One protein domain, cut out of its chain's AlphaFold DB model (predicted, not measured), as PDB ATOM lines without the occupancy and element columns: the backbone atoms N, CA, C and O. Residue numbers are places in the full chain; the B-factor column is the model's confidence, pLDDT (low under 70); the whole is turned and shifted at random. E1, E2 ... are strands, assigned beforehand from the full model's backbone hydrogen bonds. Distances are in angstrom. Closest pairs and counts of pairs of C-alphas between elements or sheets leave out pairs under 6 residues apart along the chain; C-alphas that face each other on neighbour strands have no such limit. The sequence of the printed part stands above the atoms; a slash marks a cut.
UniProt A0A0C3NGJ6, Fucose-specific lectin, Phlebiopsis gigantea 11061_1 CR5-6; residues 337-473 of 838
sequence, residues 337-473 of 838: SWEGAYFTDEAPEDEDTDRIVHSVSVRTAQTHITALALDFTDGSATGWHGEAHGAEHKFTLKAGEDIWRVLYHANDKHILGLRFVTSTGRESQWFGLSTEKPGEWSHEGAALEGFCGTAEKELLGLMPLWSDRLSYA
ATOM      1  N   SER A 337     -41.195  11.443 -41.950       84.19
ATOM      2  CA  SER A 337     -40.178  12.476 -41.721       84.19
ATOM      3  C   SER A 337     -38.923  12.186 -42.536       84.19
ATOM      4  O   SER A 337     -38.463  11.050 -42.585       84.19
ATOM      5  N   TRP A 338     -38.331  13.216 -43.133       85.50
ATOM      6  CA  TRP A 338     -37.019  13.115 -43.777       85.50
ATOM      7  C   TRP A 338     -35.890  13.661 -42.902       85.50
ATOM      8  O   TRP A 338     -34.794  13.904 -43.396       85.50
ATOM      9  N   GLU A 339     -36.144  13.867 -41.611       84.69
ATOM     10  CA  GLU A 339     -35.134  14.249 -40.627       84.69
ATOM     11  C   GLU A 339     -34.466  12.987 -40.057       84.69
ATOM     12  O   GLU A 339     -34.973  12.393 -39.110       84.69
ATOM     13  N   GLY A 340     -33.339  12.556 -40.631       86.75
ATOM     14  CA  GLY A 340     -32.588  11.379 -40.171       86.75
ATOM     15  C   GLY A 340     -31.404  11.031 -41.074       86.75
ATOM     16  O   GLY A 340     -31.049  11.803 -41.971       86.75
ATOM     17  N   ALA A 341     -30.785   9.862 -40.867       88.19
ATOM     18  CA  ALA A 341     -29.730   9.388 -41.760       88.19
ATOM     19  C   ALA A 341     -30.346   8.920 -43.083       88.19
ATOM     20  O   ALA A 341     -31.194   8.026 -43.115       88.19
ATOM     21  N   TYR A 342     -29.939   9.549 -44.181       87.88
ATOM     22  CA  TYR A 342     -30.431   9.200 -45.506       87.88
ATOM     23  C   TYR A 342     -29.904   7.844 -45.975       87.88
ATOM     24  O   TYR A 342     -28.740   7.507 -45.746       87.88
ATOM     25  N   PHE A 343     -30.746   7.115 -46.698       90.06
ATOM     26  CA  PHE A 343     -30.356   5.931 -47.449       90.06
ATOM     27  C   PHE A 343     -30.989   5.942 -48.844       90.06
ATOM     28  O   PHE A 343     -32.044   6.543 -49.067       90.06
ATOM     29  N   THR A 344     -30.353   5.234 -49.772       89.00
ATOM     30  CA  THR A 344     -30.885   4.950 -51.103       89.00
ATOM     31  C   THR A 344     -30.447   3.559 -51.544       89.00
ATOM     32  O   THR A 344     -29.303   3.165 -51.314       89.00
ATOM     33  N   ASP A 345     -31.374   2.829 -52.155       90.81
ATOM     34  CA  ASP A 345     -31.147   1.530 -52.791       90.81
ATOM     35  C   ASP A 345     -30.851   1.666 -54.294       90.81
ATOM     36  O   ASP A 345     -30.747   0.655 -54.987       90.81
ATOM     37  N   GLU A 346     -30.755   2.898 -54.808       83.44
ATOM     38  CA  GLU A 346     -30.470   3.173 -56.218       83.44
ATOM     39  C   GLU A 346     -29.172   2.477 -56.649       83.44
ATOM     40  O   GLU A 346     -28.123   2.611 -56.004       83.44
ATOM     41  N   ALA A 347     -29.249   1.693 -57.727       79.12
ATOM     42  CA  ALA A 347     -28.082   1.021 -58.270       79.12
ATOM     43  C   ALA A 347     -27.087   2.065 -58.819       79.12
ATOM     44  O   ALA A 347     -27.502   3.088 -59.366       79.12
ATOM     45  N   PRO A 348     -25.766   1.838 -58.702       73.88
ATOM     46  CA  PRO A 348     -24.786   2.708 -59.342       73.88
ATOM     47  C   PRO A 348     -25.057   2.807 -60.853       73.88
ATOM     48  O   PRO A 348     -25.270   1.782 -61.491       73.88
ATOM     49  N   GLU A 349     -24.977   4.007 -61.449       64.81
ATOM     50  CA  GLU A 349     -25.285   4.229 -62.881       64.81
ATOM     51  C   GLU A 349     -24.507   3.328 -63.867       64.81
ATOM     52  O   GLU A 349     -24.938   3.143 -65.009       64.81
ATOM     53  N   ASP A 350     -23.355   2.800 -63.444       61.97
ATOM     54  CA  ASP A 350     -22.460   1.966 -64.253       61.97
ATOM     55  C   ASP A 350     -22.778   0.464 -64.163       61.97
ATOM     56  O   ASP A 350     -22.271  -0.339 -64.950       61.97
ATOM     57  N   GLU A 351     -23.617   0.075 -63.206       65.94
ATOM     58  CA  GLU A 351     -24.098  -1.286 -63.047       65.94
ATOM     59  C   GLU A 351     -25.393  -1.419 -63.858       65.94
ATOM     60  O   GLU A 351     -26.475  -1.056 -63.408       65.94
ATOM     61  N   ASP A 352     -25.279  -1.939 -65.087       56.53
ATOM     62  CA  ASP A 352     -26.412  -2.376 -65.926       56.53
ATOM     63  C   ASP A 352     -27.030  -3.645 -65.310       56.53
ATOM     64  O   ASP A 352     -27.016  -4.740 -65.875       56.53
ATOM     65  N   THR A 353     -27.433  -3.537 -64.047       58.00
ATOM     66  CA  THR A 353     -27.898  -4.659 -63.258       58.00
ATOM     67  C   THR A 353     -29.396  -4.768 -63.414       58.00
ATOM     68  O   THR A 353     -30.141  -3.896 -62.972       58.00
ATOM     69  N   ASP A 354     -29.837  -5.896 -63.967       70.69
ATOM     70  CA  ASP A 354     -31.194  -6.428 -63.824       70.69
ATOM     71  C   ASP A 354     -31.461  -6.792 -62.342       70.69
ATOM     72  O   ASP A 354     -31.760  -7.941 -62.001       70.69
ATOM     73  N   ARG A 355     -31.306  -5.833 -61.419       86.00
ATOM     74  CA  ARG A 355     -31.620  -6.003 -60.001       86.00
ATOM     75  C   ARG A 355     -33.128  -6.047 -59.856       86.00
ATOM     76  O   ARG A 355     -33.826  -5.038 -59.866       86.00
ATOM     77  N   ILE A 356     -33.645  -7.262 -59.746       90.50
ATOM     78  CA  ILE A 356     -35.057  -7.512 -59.490       90.50
ATOM     79  C   ILE A 356     -35.197  -7.790 -58.004       90.50
ATOM     80  O   ILE A 356     -34.512  -8.669 -57.478       90.50
ATOM     81  N   VAL A 357     -36.083  -7.066 -57.320       95.44
ATOM     82  CA  VAL A 357     -36.405  -7.349 -55.917       95.44
ATOM     83  C   VAL A 357     -36.895  -8.795 -55.820       95.44
ATOM     84  O   VAL A 357     -37.926  -9.150 -56.378       95.44
ATOM     85  N   HIS A 358     -36.152  -9.647 -55.124       96.38
ATOM     86  CA  HIS A 358     -36.517 -11.032 -54.851       96.38
ATOM     87  C   HIS A 358     -37.371 -11.138 -53.588       96.38
ATOM     88  O   HIS A 358     -38.321 -11.922 -53.532       96.38
ATOM     89  N   SER A 359     -37.053 -10.363 -52.553       97.94
ATOM     90  CA  SER A 359     -37.872 -10.320 -51.346       97.94
ATOM     91  C   SER A 359     -37.716  -9.017 -50.580       97.94
ATOM     92  O   SER A 359     -36.685  -8.359 -50.670       97.94
ATOM     93  N   VAL A 360     -38.744  -8.679 -49.803       98.25
ATOM     94  CA  VAL A 360     -38.741  -7.520 -48.907       98.25
ATOM     95  C   VAL A 360     -38.824  -8.001 -47.469       98.25
ATOM     96  O   VAL A 360     -39.729  -8.767 -47.125       98.25
ATOM     97  N   SER A 361     -37.903  -7.541 -46.629       98.25
ATOM     98  CA  SER A 361     -37.890  -7.824 -45.196       98.25
ATOM     99  C   SER A 361     -38.196  -6.545 -44.421       98.25
ATOM    100  O   SER A 361     -37.561  -5.516 -44.634       98.25
ATOM    101  N   VAL A 362     -39.187  -6.596 -43.534       97.94
ATOM    102  CA  VAL A 362     -39.673  -5.449 -42.755       97.94
ATOM    103  C   VAL A 362     -39.640  -5.803 -41.275       97.94
ATOM    104  O   VAL A 362     -40.148  -6.854 -40.879       97.94
ATOM    105  N   ARG A 363     -39.090  -4.920 -40.440       97.75
ATOM    106  CA  ARG A 363     -39.195  -5.005 -38.980       97.75
ATOM    107  C   ARG A 363     -40.215  -4.010 -38.462       97.75
ATOM    108  O   ARG A 363     -40.278  -2.872 -38.923       97.75
ATOM    109  N   THR A 364     -41.041  -4.460 -37.527       97.25
ATOM    110  CA  THR A 364     -42.161  -3.670 -37.011       97.25
ATOM    111  C   THR A 364     -42.125  -3.589 -35.491       97.25
ATOM    112  O   THR A 364     -41.891  -4.582 -34.794       97.25
ATOM    113  N   ALA A 365     -42.367  -2.390 -34.967       95.75
ATOM    114  CA  ALA A 365     -42.760  -2.168 -33.584       95.75
ATOM    115  C   ALA A 365     -44.294  -2.200 -33.468       95.75
ATOM    116  O   ALA A 365     -45.011  -2.407 -34.444       95.75
ATOM    117  N   GLN A 366     -44.823  -1.962 -32.264       94.25
ATOM    118  CA  GLN A 366     -46.276  -1.917 -32.050       94.25
ATOM    119  C   GLN A 366     -46.973  -0.807 -32.851       94.25
ATOM    120  O   GLN A 366     -48.159  -0.932 -33.141       94.25
ATOM    121  N   THR A 367     -46.267   0.281 -33.174       94.25
ATOM    122  CA  THR A 367     -46.882   1.490 -33.741       94.25
ATOM    123  C   THR A 367     -46.334   1.918 -35.099       94.25
ATOM    124  O   THR A 367     -46.944   2.775 -35.729       94.25
ATOM    125  N   HIS A 368     -45.207   1.373 -35.556       95.56
ATOM    126  CA  HIS A 368     -44.535   1.826 -36.776       95.56
ATOM    127  C   HIS A 368     -43.522   0.788 -37.290       95.56
ATOM    128  O   HIS A 368     -43.255  -0.226 -36.638       95.56
ATOM    129  N   ILE A 369     -42.962   1.045 -38.472       97.25
ATOM    130  CA  ILE A 369     -41.894   0.255 -39.090       97.25
ATOM    131  C   ILE A 369     -40.538   0.736 -38.578       97.25
ATOM    132  O   ILE A 369     -40.208   1.913 -38.679       97.25
ATOM    133  N   THR A 370     -39.741  -0.182 -38.044       97.31
ATOM    134  CA  THR A 370     -38.437   0.132 -37.446       97.31
ATOM    135  C   THR A 370     -37.297  -0.036 -38.437       97.31
ATOM    136  O   THR A 370     -36.346   0.735 -38.382       97.31
ATOM    137  N   ALA A 371     -37.394  -1.006 -39.354       97.62
ATOM    138  CA  ALA A 371     -36.391  -1.190 -40.393       97.62
ATOM    139  C   ALA A 371     -36.921  -1.885 -41.656       97.62
ATOM    140  O   ALA A 371     -37.918  -2.612 -41.615       97.62
ATOM    141  N   LEU A 372     -36.206  -1.699 -42.767       97.81
ATOM    142  CA  LEU A 372     -36.492  -2.289 -44.078       97.81
ATOM    143  C   LEU A 372     -35.202  -2.814 -44.724       97.81
ATOM    144  O   LEU A 372     -34.159  -2.179 -44.598       97.81
ATOM    145  N   ALA A 373     -35.274  -3.943 -45.424       97.69
ATOM    146  CA  ALA A 373     -34.200  -4.463 -46.270       97.69
ATOM    147  C   ALA A 373     -34.771  -5.175 -47.507       97.69
ATOM    148  O   ALA A 373     -35.890  -5.703 -47.470       97.69
ATOM    149  N   LEU A 374     -33.994  -5.213 -48.589       97.56
ATOM    150  CA  LEU A 374     -34.339  -5.859 -49.854       97.56
ATOM    151  C   LEU A 374     -33.287  -6.904 -50.214       97.56
ATOM    152  O   LEU A 374     -32.092  -6.635 -50.137       97.56
ATOM    153  N   ASP A 375     -33.745  -8.069 -50.662       97.38
ATOM    154  CA  ASP A 375     -32.898  -9.058 -51.331       97.38
ATOM    155  C   ASP A 375     -33.200  -9.014 -52.829       97.38
ATOM    156  O   ASP A 375     -34.374  -8.935 -53.206       97.38
ATOM    157  N   PHE A 376     -32.183  -9.134 -53.679       95.62
ATOM    158  CA  PHE A 376     -32.307  -9.101 -55.137       95.62
ATOM    159  C   PHE A 376     -32.058 -10.472 -55.778       95.62
ATOM    160  O   PHE A 376     -31.459 -11.373 -55.190       95.62
ATOM    161  N   THR A 377     -32.529 -10.656 -57.014       91.56
ATOM    162  CA  THR A 377     -32.381 -11.917 -57.763       91.56
ATOM    163  C   THR A 377     -30.946 -12.236 -58.172       91.56
ATOM    164  O   THR A 377     -30.647 -13.395 -58.444       91.56
ATOM    165  N   ASP A 378     -30.064 -11.236 -58.221       90.06
ATOM    166  CA  ASP A 378     -28.626 -11.415 -58.467       90.06
ATOM    167  C   ASP A 378     -27.871 -11.934 -57.224       90.06
ATOM    168  O   ASP A 378     -26.669 -12.194 -57.284       90.06
ATOM    169  N   GLY A 379     -28.575 -12.113 -56.099       93.56
ATOM    170  CA  GLY A 379     -28.022 -12.550 -54.819       93.56
ATOM    171  C   GLY A 379     -27.456 -11.416 -53.964       93.56
ATOM    172  O   GLY A 379     -27.023 -11.682 -52.841       93.56
ATOM    173  N   SER A 380     -27.461 -10.172 -54.453       93.88
ATOM    174  CA  SER A 380     -27.144  -9.000 -53.637       93.88
ATOM    175  C   SER A 380     -28.298  -8.663 -52.685       93.88
ATOM    176  O   SER A 380     -29.441  -9.085 -52.880       93.88
ATOM    177  N   ALA A 381     -27.995  -7.920 -51.624       95.69
ATOM    178  CA  ALA A 381     -28.978  -7.463 -50.653       95.69
ATOM    179  C   ALA A 381     -28.594  -6.083 -50.123       95.69
ATOM    180  O   ALA A 381     -27.407  -5.747 -50.037       95.69
ATOM    181  N   THR A 382     -29.595  -5.295 -49.748       95.12
ATOM    182  CA  THR A 382     -29.380  -4.024 -49.061       95.12
ATOM    183  C   THR A 382     -29.052  -4.271 -47.587       95.12
ATOM    184  O   THR A 382     -29.351  -5.323 -47.013       95.12
ATOM    185  N   GLY A 383     -28.406  -3.294 -46.948       94.88
ATOM    186  CA  GLY A 383     -28.345  -3.260 -45.487       94.88
ATOM    187  C   GLY A 383     -29.733  -3.010 -44.886       94.88
ATOM    188  O   GLY A 383     -30.651  -2.569 -45.572       94.88
ATOM    189  N   TRP A 384     -29.886  -3.259 -43.583       96.81
ATOM    190  CA  TRP A 384     -31.086  -2.814 -42.872       96.81
ATOM    191  C   TRP A 384     -31.091  -1.289 -42.750       96.81
ATOM    192  O   TRP A 384     -30.179  -0.711 -42.159       96.81
ATOM    193  N   HIS A 385     -32.148  -0.661 -43.255       96.19
ATOM    194  CA  HIS A 385     -32.413   0.766 -43.094       96.19
ATOM    195  C   HIS A 385     -33.219   0.985 -41.818       96.19
ATOM    196  O   HIS A 385     -34.440   0.846 -41.836       96.19
ATOM    197  N   GLY A 386     -32.528   1.246 -40.707       95.25
ATOM    198  CA  GLY A 386     -33.089   1.314 -39.351       95.25
ATOM    199  C   GLY A 386     -32.403   0.341 -38.381       95.25
ATOM    200  O   GLY A 386     -31.498  -0.402 -38.767       95.25
ATOM    201  N   GLU A 387     -32.816   0.305 -37.110       91.12
ATOM    202  CA  GLU A 387     -32.220  -0.599 -36.113       91.12
ATOM    203  C   GLU A 387     -32.893  -1.984 -36.056       91.12
ATOM    204  O   GLU A 387     -34.026  -2.214 -36.474       91.12
ATOM    205  N   ALA A 388     -32.179  -2.952 -35.475       81.00
ATOM    206  CA  ALA A 388     -32.561  -4.363 -35.442       81.00
ATOM    207  C   ALA A 388     -33.579  -4.757 -34.354       81.00
ATOM    208  O   ALA A 388     -33.505  -5.860 -33.812       81.00
ATOM    209  N   HIS A 389     -34.520  -3.879 -34.010       89.94
ATOM    210  CA  HIS A 389     -35.548  -4.169 -33.010       89.94
ATOM    211  C   HIS A 389     -36.935  -4.329 -33.645       89.94
ATOM    212  O   HIS A 389     -37.216  -3.782 -34.709       89.94
ATOM    213  N   GLY A 390     -37.809  -5.092 -32.983       94.81
ATOM    214  CA  GLY A 390     -39.161  -5.392 -33.467       94.81
ATOM    215  C   GLY A 390     -39.319  -6.797 -34.050       94.81
ATOM    216  O   GLY A 390     -38.378  -7.590 -34.086       94.81
ATOM    217  N   ALA A 391     -40.543  -7.121 -34.468       97.00
ATOM    218  CA  ALA A 391     -40.851  -8.384 -35.128       97.00
ATOM    219  C   ALA A 391     -40.442  -8.310 -36.604       97.00
ATOM    220  O   ALA A 391     -40.839  -7.383 -37.311       97.00
ATOM    221  N   GLU A 392     -39.649  -9.280 -37.059       97.75
ATOM    222  CA  GLU A 392     -39.219  -9.385 -38.451       97.75
ATOM    223  C   GLU A 392     -40.239 -10.160 -39.283       97.75
ATOM    224  O   GLU A 392     -40.723 -11.227 -38.895       97.75
ATOM    225  N   HIS A 393     -40.541  -9.624 -40.458       97.69
ATOM    226  CA  HIS A 393     -41.414 -10.236 -41.438       97.69
ATOM    227  C   HIS A 393     -40.751 -10.216 -42.810       97.69
ATOM    228  O   HIS A 393     -40.076  -9.252 -43.158       97.69
ATOM    229  N   LYS A 394     -40.983 -11.259 -43.608       98.12
ATOM    230  CA  LYS A 394     -40.405 -11.392 -44.946       98.12
ATOM    231  C   LYS A 394     -41.482 -11.698 -45.981       98.12
ATOM    232  O   LYS A 394     -42.331 -12.561 -45.764       98.12
ATOM    233  N   PHE A 395     -41.431 -11.001 -47.110       98.31
ATOM    234  CA  PHE A 395     -42.276 -11.229 -48.276       98.31
ATOM    235  C   PHE A 395     -41.419 -11.609 -49.480       98.31
ATOM    236  O   PHE A 395     -40.827 -10.750 -50.128       98.31
ATOM    237  N   THR A 396     -41.352 -12.906 -49.776       97.94
ATOM    238  CA  THR A 396     -40.608 -13.436 -50.926       97.94
ATOM    239  C   THR A 396     -41.473 -13.441 -52.180       97.94
ATOM    240  O   THR A 396     -42.623 -13.899 -52.144       97.94
ATOM    241  N   LEU A 397     -40.930 -12.933 -53.286       96.12
ATOM    242  CA  LEU A 397     -41.544 -12.944 -54.612       96.12
ATOM    243  C   LEU A 397     -41.342 -14.303 -55.290       96.12
ATOM    244  O   LEU A 397     -40.305 -14.949 -55.124       96.12
ATOM    245  N   LYS A 398     -42.346 -14.767 -56.042       92.12
ATOM    246  CA  LYS A 398     -42.182 -15.940 -56.911       92.12
ATOM    247  C   LYS A 398     -41.337 -15.560 -58.128       92.12
ATOM    248  O   LYS A 398     -41.218 -14.389 -58.475       92.12
ATOM    249  N   ALA A 399     -40.771 -16.556 -58.806       85.62
ATOM    250  CA  ALA A 399     -40.062 -16.319 -60.060       85.62
ATOM    251  C   ALA A 399     -40.979 -15.595 -61.068       85.62
ATOM    252  O   ALA A 399     -42.087 -16.058 -61.336       85.62
ATOM    253  N   GLY A 400     -40.515 -14.459 -61.596       80.62
ATOM    254  CA  GLY A 400     -41.282 -13.612 -62.517       80.62
ATOM    255  C   GLY A 400     -42.309 -12.685 -61.854       80.62
ATOM    256  O   GLY A 400     -43.034 -11.997 -62.565       80.62
ATOM    257  N   GLU A 401     -42.396 -12.639 -60.523       89.81
ATOM    258  CA  GLU A 401     -43.188 -11.622 -59.830       89.81
ATOM    259  C   GLU A 401     -42.372 -10.354 -59.588       89.81
ATOM    260  O   GLU A 401     -41.212 -10.415 -59.194       89.81
ATOM    261  N   ASP A 402     -43.026  -9.207 -59.746       93.12
ATOM    262  CA  ASP A 402     -42.475  -7.895 -59.422       93.12
ATOM    263  C   ASP A 402     -43.448  -7.158 -58.509       93.12
ATOM    264  O   ASP A 402     -44.662  -7.275 -58.675       93.12
ATOM    265  N   ILE A 403     -42.948  -6.349 -57.579       95.00
ATOM    266  CA  ILE A 403     -43.791  -5.395 -56.849       95.00
ATOM    267  C   ILE A 403     -44.014  -4.197 -57.769       95.00
ATOM    268  O   ILE A 403     -43.046  -3.603 -58.212       95.00
ATOM    269  N   TRP A 404     -45.255  -3.831 -58.075       92.88
ATOM    270  CA  TRP A 404     -45.558  -2.662 -58.932       92.88
ATOM    271  C   TRP A 404     -46.404  -1.607 -58.224       92.88
ATOM    272  O   TRP A 404     -46.633  -0.513 -58.739       92.88
ATOM    273  N   ARG A 405     -46.889  -1.954 -57.030       94.25
ATOM    274  CA  ARG A 405     -47.694  -1.083 -56.194       94.25
ATOM    275  C   ARG A 405     -47.379  -1.329 -54.725       94.25
ATOM    276  O   ARG A 405     -47.283  -2.475 -54.281       94.25
ATOM    277  N   VAL A 406     -47.247  -0.245 -53.973       96.19
ATOM    278  CA  VAL A 406     -46.991  -0.265 -52.532       96.19
ATOM    279  C   VAL A 406     -48.066   0.562 -51.845       96.19
ATOM    280  O   VAL A 406     -48.240   1.741 -52.140       96.19
ATOM    281  N   LEU A 407     -48.810  -0.068 -50.946       95.81
ATOM    282  CA  LEU A 407     -49.778   0.604 -50.090       95.81
ATOM    283  C   LEU A 407     -49.093   0.971 -48.782       95.81
ATOM    284  O   LEU A 407     -48.342   0.162 -48.231       95.81
ATOM    285  N   TYR A 408     -49.361   2.167 -48.273       95.56
ATOM    286  CA  TYR A 408     -48.698   2.658 -47.075       95.56
ATOM    287  C   TYR A 408     -49.642   3.418 -46.144       95.56
ATOM    288  O   TYR A 408     -50.672   3.968 -46.543       95.56
ATOM    289  N   HIS A 409     -49.237   3.482 -44.881       94.69
ATOM    290  CA  HIS A 409     -49.726   4.436 -43.899       94.69
ATOM    291  C   HIS A 409     -48.534   5.154 -43.289       94.69
ATOM    292  O   HIS A 409     -47.539   4.523 -42.938       94.69
ATOM    293  N   ALA A 410     -48.648   6.464 -43.134       92.88
ATOM    294  CA  ALA A 410     -47.621   7.290 -42.528       92.88
ATOM    295  C   ALA A 410     -48.271   8.433 -41.748       92.88
ATOM    296  O   ALA A 410     -49.436   8.767 -41.970       92.88
ATOM    297  N   ASN A 411     -47.509   9.014 -40.833       89.69
ATOM    298  CA  ASN A 411     -47.795  10.324 -40.259       89.69
ATOM    299  C   ASN A 411     -46.595  11.246 -40.510       89.69
ATOM    300  O   ASN A 411     -45.656  10.859 -41.202       89.69
ATOM    301  N   ASP A 412     -46.595  12.434 -39.913       83.12
ATOM    302  CA  ASP A 412     -45.531  13.429 -40.099       83.12
ATOM    303  C   ASP A 412     -44.142  12.966 -39.611       83.12
ATOM    304  O   ASP A 412     -43.154  13.657 -39.834       83.12
ATOM    305  N   LYS A 413     -44.049  11.830 -38.903       88.25
ATOM    306  CA  LYS A 413     -42.812  11.351 -38.271       88.25
ATOM    307  C   LYS A 413     -42.332   9.985 -38.743       88.25
ATOM    308  O   LYS A 413     -41.128   9.780 -38.806       88.25
ATOM    309  N   HIS A 414     -43.247   9.056 -39.009       93.19
ATOM    310  CA  HIS A 414     -42.916   7.645 -39.192       93.19
ATOM    311  C   HIS A 414     -43.742   6.990 -40.294       93.19
ATOM    312  O   HIS A 414     -44.901   7.351 -40.545       93.19
ATOM    313  N   ILE A 415     -43.179   5.917 -40.848       95.06
ATOM    314  CA  ILE A 415     -43.922   4.940 -41.640       95.06
ATOM    315  C   ILE A 415     -44.658   4.001 -40.683       95.06
ATOM    316  O   ILE A 415     -44.051   3.230 -39.941       95.06
ATOM    317  N   LEU A 416     -45.985   4.069 -40.684       96.19
ATOM    318  CA  LEU A 416     -46.833   3.303 -39.772       96.19
ATOM    319  C   LEU A 416     -47.053   1.874 -40.261       96.19
ATOM    320  O   LEU A 416     -47.077   0.948 -39.450       96.19
ATOM    321  N   GLY A 417     -47.195   1.689 -41.574       96.94
ATOM    322  CA  GLY A 417     -47.337   0.363 -42.151       96.94
ATOM    323  C   GLY A 417     -47.190   0.313 -43.665       96.94
ATOM    324  O   GLY A 417     -47.388   1.314 -44.352       96.94
ATOM    325  N   LEU A 418     -46.846  -0.871 -44.173       97.88
ATOM    326  CA  LEU A 418     -46.625  -1.156 -45.591       97.88
ATOM    327  C   LEU A 418     -47.330  -2.448 -46.011       97.88
ATOM    328  O   LEU A 418     -47.380  -3.425 -45.260       97.88
ATOM    329  N   ARG A 419     -47.810  -2.473 -47.252       97.81
ATOM    330  CA  ARG A 419     -48.250  -3.679 -47.954       97.81
ATOM    331  C   ARG A 419     -47.776  -3.618 -49.401       97.81
ATOM    332  O   ARG A 419     -47.997  -2.631 -50.096       97.81
ATOM    333  N   PHE A 420     -47.175  -4.701 -49.874       97.81
ATOM    334  CA  PHE A 420     -46.681  -4.815 -51.243       97.81
ATOM    335  C   PHE A 420     -47.681  -5.587 -52.094       97.81
ATOM    336  O   PHE A 420     -48.169  -6.645 -51.684       97.81
ATOM    337  N   VAL A 421     -47.973  -5.066 -53.282       96.62
ATOM    338  CA  VAL A 421     -48.821  -5.718 -54.278       96.62
ATOM    339  C   VAL A 421     -47.959  -6.086 -55.475       96.62
ATOM    340  O   VAL A 421     -47.289  -5.247 -56.085       96.62
ATOM    341  N   THR A 422     -47.970  -7.374 -55.789       95.62
ATOM    342  CA  THR A 422     -47.174  -7.943 -56.873       95.62
ATOM    343  C   THR A 422     -47.917  -7.928 -58.198       95.62
ATOM    344  O   THR A 422     -49.125  -7.678 -58.275       95.62
ATOM    345  N   SER A 423     -47.181  -8.241 -59.254       88.75
ATOM    346  CA  SER A 423     -47.684  -8.322 -60.611       88.75
ATOM    347  C   SER A 423     -48.794  -9.334 -60.832       88.75
ATOM    348  O   SER A 423     -49.651  -9.152 -61.687       88.75
ATOM    349  N   THR A 424     -48.800 -10.396 -60.042       85.31
ATOM    350  CA  THR A 424     -49.785 -11.477 -60.115       85.31
ATOM    351  C   THR A 424     -51.034 -11.176 -59.283       85.31
ATOM    352  O   THR A 424     -51.874 -12.052 -59.086       85.31
ATOM    353  N   GLY A 425     -51.147  -9.960 -58.734       91.94
ATOM    354  CA  GLY A 425     -52.211  -9.565 -57.811       91.94
ATOM    355  C   GLY A 425     -52.037 -10.121 -56.396       91.94
ATOM    356  O   GLY A 425     -52.870  -9.857 -55.532       91.94
ATOM    357  N   ARG A 426     -50.959 -10.870 -56.122       95.50
ATOM    358  CA  ARG A 426     -50.657 -11.348 -54.770       95.50
ATOM    359  C   ARG A 426     -50.242 -10.176 -53.889       95.50
ATOM    360  O   ARG A 426     -49.366  -9.395 -54.263       95.50
ATOM    361  N   GLU A 427     -50.841 -10.099 -52.709       97.75
ATOM    362  CA  GLU A 427     -50.544  -9.078 -51.707       97.75
ATOM    363  C   GLU A 427     -49.749  -9.674 -50.545       97.75
ATOM    364  O   GLU A 427     -49.967 -10.822 -50.143       97.75
ATOM    365  N   SER A 428     -48.841  -8.887 -49.971       98.19
ATOM    366  CA  SER A 428     -48.269  -9.201 -48.667       98.19
ATOM    367  C   SER A 428     -49.305  -8.996 -47.555       98.19
ATOM    368  O   SER A 428     -50.312  -8.294 -47.709       98.19
ATOM    369  N   GLN A 429     -49.035  -9.544 -46.369       97.38
ATOM    370  CA  GLN A 429     -49.705  -9.041 -45.169       97.38
ATOM    371  C   GLN A 429     -49.365  -7.556 -44.956       97.38
ATOM    372  O   GLN A 429     -48.397  -7.046 -45.526       97.38
ATOM    373  N   TRP A 430     -50.162  -6.869 -44.140       97.50
ATOM    374  CA  TRP A 430     -49.767  -5.557 -43.638       97.50
ATOM    375  C   TRP A 430     -48.610  -5.731 -42.656       97.50
ATOM    376  O   TRP A 430     -48.716  -6.495 -41.697       97.50
ATOM    377  N   PHE A 431     -47.508  -5.037 -42.912       97.25
ATOM    378  CA  PHE A 431     -46.402  -4.903 -41.975       97.25
ATOM    379  C   PHE A 431     -46.593  -3.592 -41.217       97.25
ATOM    380  O   PHE A 431     -46.542  -2.536 -41.836       97.25
ATOM    381  N   GLY A 432     -46.839  -3.656 -39.907       95.62
ATOM    382  CA  GLY A 432     -47.124  -2.487 -39.067       95.62
ATOM    383  C   GLY A 432     -48.624  -2.230 -38.881       95.62
ATOM    384  O   GLY A 432     -49.436  -3.156 -38.929       95.62
ATOM    385  N   LEU A 433     -48.998  -0.973 -38.635       94.25
ATOM    386  CA  LEU A 433     -50.387  -0.558 -38.432       94.25
ATOM    387  C   LEU A 433     -51.134  -0.428 -39.768       94.25
ATOM    388  O   LEU A 433     -50.658   0.215 -40.702       94.25
ATOM    389  N   SER A 434     -52.349  -0.978 -39.826       92.69
ATOM    390  CA  SER A 434     -53.299  -0.761 -40.922       92.69
ATOM    391  C   SER A 434     -54.415   0.177 -40.460       92.69
ATOM    392  O   SER A 434     -54.962   0.002 -39.371       92.69
ATOM    393  N   THR A 435     -54.750   1.178 -41.274       87.56
ATOM    394  CA  THR A 435     -55.889   2.088 -41.053       87.56
ATOM    395  C   THR A 435     -56.867   2.013 -42.232       87.56
ATOM    396  O   THR A 435     -56.590   1.351 -43.229       87.56
ATOM    397  N   GLU A 436     -58.035   2.656 -42.134       87.56
ATOM    398  CA  GLU A 436     -59.146   2.417 -43.076       87.56
ATOM    399  C   GLU A 436     -58.865   2.833 -44.532       87.56
ATOM    400  O   GLU A 436     -59.468   2.268 -45.444       87.56
ATOM    401  N   LYS A 437     -57.958   3.790 -44.781       92.94
ATOM    402  CA  LYS A 437     -57.658   4.269 -46.140       92.94
ATOM    403  C   LYS A 437     -56.149   4.451 -46.358       92.94
ATOM    404  O   LYS A 437     -55.603   5.461 -45.917       92.94
ATOM    405  N   PRO A 438     -55.463   3.492 -47.004       94.81
ATOM    406  CA  PRO A 438     -54.037   3.613 -47.278       94.81
ATOM    407  C   PRO A 438     -53.750   4.624 -48.385       94.81
ATOM    408  O   PRO A 438     -54.565   4.826 -49.289       94.81
ATOM    409  N   GLY A 439     -52.571   5.239 -48.304       91.12
ATOM    410  CA  GLY A 439     -51.945   5.873 -49.454       91.12
ATOM    411  C   GLY A 439     -51.420   4.806 -50.415       91.12
ATOM    412  O   GLY A 439     -51.188   3.659 -50.026       91.12
ATOM    413  N   GLU A 440     -51.249   5.178 -51.678       92.12
ATOM    414  CA  GLU A 440     -50.761   4.279 -52.721       92.12
ATOM    415  C   GLU A 440     -49.578   4.912 -53.447       92.12
ATOM    416  O   GLU A 440     -49.630   6.073 -53.851       92.12
ATOM    417  N   TRP A 441     -48.534   4.115 -53.645       91.50
ATOM    418  CA  TRP A 441     -47.483   4.391 -54.607       91.50
ATOM    419  C   TRP A 441     -47.546   3.400 -55.760       91.50
ATOM    420  O   TRP A 441     -47.510   2.184 -55.555       91.50
ATOM    421  N   SER A 442     -47.585   3.935 -56.974       87.12
ATOM    422  CA  SER A 442     -47.419   3.212 -58.232       87.12
ATOM    423  C   SER A 442     -46.878   4.185 -59.285       87.12
ATOM    424  O   SER A 442     -47.085   5.396 -59.183       87.12
ATOM    425  N   HIS A 443     -46.149   3.684 -60.284       78.12
ATOM    426  CA  HIS A 443     -45.588   4.529 -61.344       78.12
ATOM    427  C   HIS A 443     -45.749   3.876 -62.713       78.12
ATOM    428  O   HIS A 443     -44.901   3.101 -63.125       78.12
ATOM    429  N   GLU A 444     -46.864   4.131 -63.404       76.19
ATOM    430  CA  GLU A 444     -47.145   3.599 -64.757       76.19
ATOM    431  C   GLU A 444     -46.920   2.072 -64.915       76.19
ATOM    432  O   GLU A 444     -46.662   1.571 -66.011       76.19
ATOM    433  N   GLY A 445     -47.017   1.319 -63.811       77.25
ATOM    434  CA  GLY A 445     -46.714  -0.112 -63.738       77.25
ATOM    435  C   GLY A 445     -45.226  -0.475 -63.849       77.25
ATOM    436  O   GLY A 445     -44.886  -1.613 -64.164       77.25
ATOM    437  N   ALA A 446     -44.313   0.452 -63.612       81.69
ATOM    438  CA  ALA A 446     -42.920   0.142 -63.333       81.69
ATOM    439  C   ALA A 446     -42.796  -0.827 -62.145       81.69
ATOM    440  O   ALA A 446     -43.582  -0.778 -61.195       81.69
ATOM    441  N   ALA A 447     -41.814  -1.726 -62.209       89.69
ATOM    442  CA  ALA A 447     -41.452  -2.556 -61.071       89.69
ATOM    443  C   ALA A 447     -40.672  -1.728 -60.044       89.69
ATOM    444  O   ALA A 447     -39.851  -0.889 -60.411       89.69
ATOM    445  N   LEU A 448     -40.912  -1.994 -58.766       93.25
ATOM    446  CA  LEU A 448     -40.147  -1.466 -57.649       93.25
ATOM    447  C   LEU A 448     -38.703  -1.955 -57.773       93.25
ATOM    448  O   LEU A 448     -38.455  -3.160 -57.849       93.25
ATOM    449  N   GLU A 449     -37.780  -1.008 -57.796       92.44
ATOM    450  CA  GLU A 449     -36.339  -1.245 -57.829       92.44
ATOM    451  C   GLU A 449     -35.744  -1.182 -56.428       92.44
ATOM    452  O   GLU A 449     -34.887  -1.981 -56.074       92.44
ATOM    453  N   GLY A 450     -36.254  -0.278 -55.598       94.06
ATOM    454  CA  GLY A 450     -35.796  -0.139 -54.229       94.06
ATOM    455  C   GLY A 450     -36.512   0.975 -53.492       94.06
ATOM    456  O   GLY A 450     -37.611   1.385 -53.875       94.06
ATOM    457  N   PHE A 451     -35.887   1.477 -52.435       93.56
ATOM    458  CA  PHE A 451     -36.357   2.646 -51.711       93.56
ATOM    459  C   PHE A 451     -35.244   3.665 -51.515       93.56
ATOM    460  O   PHE A 451     -34.063   3.344 -51.455       93.56
ATOM    461  N   CYS A 452     -35.643   4.915 -51.342       90.38
ATOM    462  CA  CYS A 452     -34.823   5.886 -50.637       90.38
ATOM    463  C   CYS A 452     -35.641   6.499 -49.506       90.38
ATOM    464  O   CYS A 452     -36.876   6.448 -49.506       90.38
ATOM    465  N   GLY A 453     -34.966   7.032 -48.501       90.88
ATOM    466  CA  GLY A 453     -35.644   7.434 -47.281       90.88
ATOM    467  C   GLY A 453     -34.701   8.000 -46.247       90.88
ATOM    468  O   GLY A 453     -33.517   8.218 -46.507       90.88
ATOM    469  N   THR A 454     -35.230   8.199 -45.047       90.75
ATOM    470  CA  THR A 454     -34.393   8.417 -43.870       90.75
ATOM    471  C   THR A 454     -34.722   7.413 -42.787       90.75
ATOM    472  O   THR A 454     -35.877   7.023 -42.585       90.75
ATOM    473  N   ALA A 455     -33.675   6.975 -42.108       93.94
ATOM    474  CA  ALA A 455     -33.760   6.055 -41.000       93.94
ATOM    475  C   ALA A 455     -32.782   6.479 -39.905       93.94
ATOM    476  O   ALA A 455     -31.729   7.056 -40.161       93.94
ATOM    477  N   GLU A 456     -33.127   6.163 -38.667       92.88
ATOM    478  CA  GLU A 456     -32.187   6.191 -37.550       92.88
ATOM    479  C   GLU A 456     -32.330   4.877 -36.785       92.88
ATOM    480  O   GLU A 456     -31.975   3.812 -37.286       92.88
ATOM    481  N   LYS A 457     -32.927   4.934 -35.592       94.00
ATOM    482  CA  LYS A 457     -33.401   3.745 -34.889       94.00
ATOM    483  C   LYS A 457     -34.626   3.146 -35.567       94.00
ATOM    484  O   LYS A 457     -34.844   1.943 -35.506       94.00
ATOM    485  N   GLU A 458     -35.406   3.995 -36.215       95.44
ATOM    486  CA  GLU A 458     -36.686   3.666 -36.822       95.44
ATOM    487  C   GLU A 458     -36.704   4.175 -38.268       95.44
ATOM    488  O   GLU A 458     -35.890   5.030 -38.637       95.44
ATOM    489  N   LEU A 459     -37.636   3.672 -39.083       94.94
ATOM    490  CA  LEU A 459     -37.840   4.153 -40.443       94.94
ATOM    491  C   LEU A 459     -38.726   5.404 -40.404       94.94
ATOM    492  O   LEU A 459     -39.927   5.332 -40.120       94.94
ATOM    493  N   LEU A 460     -38.120   6.560 -40.659       93.44
ATOM    494  CA  LEU A 460     -38.762   7.858 -40.471       93.44
ATOM    495  C   LEU A 460     -39.515   8.284 -41.726       93.44
ATOM    496  O   LEU A 460     -40.692   8.634 -41.644       93.44
ATOM    497  N   GLY A 461     -38.866   8.166 -42.886       91.25
ATOM    498  CA  GLY A 461     -39.413   8.581 -44.173       91.25
ATOM    499  C   GLY A 461     -39.009   7.640 -45.289       91.25
ATOM    500  O   GLY A 461     -37.959   6.998 -45.222       91.25
ATOM    501  N   LEU A 462     -39.864   7.531 -46.303       91.75
ATOM    502  CA  LEU A 462     -39.707   6.548 -47.366       91.75
ATOM    503  C   LEU A 462     -40.306   7.049 -48.683       91.75
ATOM    504  O   LEU A 462     -41.362   7.685 -48.702       91.75
ATOM    505  N   MET A 463     -39.637   6.708 -49.779       90.12
ATOM    506  CA  MET A 463     -40.095   6.883 -51.151       90.12
ATOM    507  C   MET A 463     -39.662   5.673 -51.991       90.12
ATOM    508  O   MET A 463     -38.489   5.290 -51.942       90.12
ATOM    509  N   PRO A 464     -40.567   5.059 -52.770       90.75
ATOM    510  CA  PRO A 464     -40.202   3.972 -53.671       90.75
ATOM    511  C   PRO A 464     -39.406   4.483 -54.872       90.75
ATOM    512  O   PRO A 464     -39.740   5.512 -55.463       90.75
ATOM    513  N   LEU A 465     -38.387   3.718 -55.251       86.56
ATOM    514  CA  LEU A 465     -37.652   3.850 -56.503       86.56
ATOM    515  C   LEU A 465     -38.246   2.861 -57.505       86.56
ATOM    516  O   LEU A 465     -38.406   1.676 -57.203       86.56
ATOM    517  N   TRP A 466     -38.604   3.352 -58.685       87.56
ATOM    518  CA  TRP A 466     -39.257   2.565 -59.725       87.56
ATOM    519  C   TRP A 466     -38.307   2.378 -60.902       87.56
ATOM    520  O   TRP A 466     -37.785   3.357 -61.426       87.56
ATOM    521  N   SER A 467     -38.138   1.134 -61.337       82.62
ATOM    522  CA  SER A 467     -37.289   0.796 -62.478       82.62
ATOM    523  C   SER A 467     -37.932   1.177 -63.813       82.62
ATOM    524  O   SER A 467     -39.153   1.153 -63.973       82.62
ATOM    525  N   ASP A 468     -37.104   1.391 -64.837       68.94
ATOM    526  CA  ASP A 468     -37.559   1.474 -66.238       68.94
ATOM    527  C   ASP A 468     -38.229   0.178 -66.722       68.94
ATOM    528  O   ASP A 468     -38.958   0.146 -67.725       68.94
ATOM    529  N   ARG A 469     -37.951  -0.927 -66.027       70.06
ATOM    530  CA  ARG A 469     -38.553  -2.219 -66.299       70.06
ATOM    531  C   ARG A 469     -40.004  -2.178 -65.839       70.06
ATOM    532  O   ARG A 469     -40.322  -2.168 -64.652       70.06
ATOM    533  N   LEU A 470     -40.911  -2.222 -66.806       62.06
ATOM    534  CA  LEU A 470     -42.310  -2.501 -66.514       62.06
ATOM    535  C   LEU A 470     -42.402  -3.855 -65.815       62.06
ATOM    536  O   LEU A 470     -41.826  -4.843 -66.274       62.06
ATOM    537  N   SER A 471     -43.136  -3.869 -64.712       60.62
ATOM    538  CA  SER A 471     -43.468  -5.073 -63.977       60.62
ATOM    539  C   SER A 471     -44.067  -6.131 -64.904       60.62
ATOM    540  O   SER A 471     -44.800  -5.809 -65.845       60.62
ATOM    541  N   TYR A 472     -43.830  -7.410 -64.605       55.00
ATOM    542  CA  TYR A 472     -44.534  -8.525 -65.243       55.00
ATOM    543  C   TYR A 472     -46.073  -8.333 -65.255       55.00
ATOM    544  O   TYR A 472     -46.728  -8.844 -66.154       55.00
ATOM    545  N   ALA A 473     -46.652  -7.528 -64.343       48.41
ATOM    546  CA  ALA A 473     -48.094  -7.212 -64.272       48.41
ATOM    547  C   ALA A 473     -48.552  -6.371 -65.450       48.41
ATOM    548  O   ALA A 473     -49.563  -6.639 -66.082       48.41
TER     549      ALA A 473
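What this domain is: This is residues 337 to 473 of the 838 residues of the protein "Fucose-specific lectin" of Phlebiopsis gigantea 11061_1 CR5-6 (UniProt A0A0C3NGJ6). Three strand hairpins, E2 and E3, E5 and E6, and E8 and E9, pack together in a rough triangle round a shared core, their strands running mostly lengthwise. A further strand widens each hairpin into a small sheet: E4 beside E2, E7 beside E5 and E1 beside E8. Long loops fold back beside E3 and E6, and another long loop joins E1 to E2. The printed part has 137 residues, with no named helix and nine named strands, E1 to E9 in chain order, in antiparallel sheets ordered E1 E8 E9, E3 E2 E4 and E6 E5 E7. The class is all strand, though only 68 residues are in named elements, under half; the whole is compact, with a radius of gyration of the C-alphas of 13.8 A and spans of 35 by 33 by 24 A.

How they stand to each other: In the first sheet E8, residues 446 to 455, is the inner strand, with edge strands E1, residues 341 to 344, and E9, residues 459 to 470. E8 and E9 form a hairpin, antiparallel at 160 degrees, with N 452 and O 463 2.9 A apart, within hydrogen-bond range. E1 is antiparallel to E8 at 167 degrees, with N 343 and O 453 at 3.0 A. E8 bends by 51 degrees at residue 449 and E9 by 56 degrees at residue 467. In the second sheet E2, residues 357 to 364, has as neighbours E3, residues 369 to 376, and E4, residues 391 to 396. E2 and E3 are a hairpin, with N 361 and O 373 at 2.9 A; between E2 and E4, N 362 and O 393 are 2.8 A apart. In the third sheet E5, residues 403 to 410, has as neighbours E6, residues 415 to 422, and E7, residues 439 to 442. E5 and E6 are a hairpin, with N 407 and O 419 at 2.8 A; between E5 and E7, N 406 and O 441 are 2.9 A apart. The sheets make a stack of sheets, face to face in turn: the second faces the first with planes 22 degrees apart, and the third with planes 28 degrees apart. The closest C-alphas of E3 and E9 are those of Thr 370 and Leu 459, 5.1 A; of E3 and E6, Ile 369 and Ile 415, 5.7 A; of E6 and E9, Ile 415 and Leu 460, 6.0 A. The closest C-alphas of E5 and E8 are those of Trp 404 and Ala 447, 4.6 A; of E2 and E8, Val 357 and Glu 449, 6.4 A. Among the pairs that are apart are E1 and E7, and E4 and E9.

Where its parts are: E1 begins at C-alpha 341, (-29.730, 9.388, -41.760). E9 is the longest strand, 27.3 A from first to last C-alpha, and ends at C-alpha 470, (-42.310, -2.501, -66.514). E8 measures 24.9 A, E3 20.9 A, E6 20.2 A, E2 20.1 A, E5 19.5 A and E4 16.6 A. E2 begins at C-alpha 357, (-36.405, -7.349, -55.917).

The domain as a whole: The C-alphas farthest apart are those of Asp 350 and Glu 436, 42.4 A. The printed part has no cut. The links E1 to E2, E3 to E4 and E6 to E7 are long, with 12, 14 and 16 residues. Short antiparallel pairings join residues 385 to 386 with 371 to 372 of E3, and 431 to 432 with 417 to 418 of E6. The mean pLDDT of the printed part is 89.6; it is under 70 at residues 349 to 353, 468 and 470 to 473.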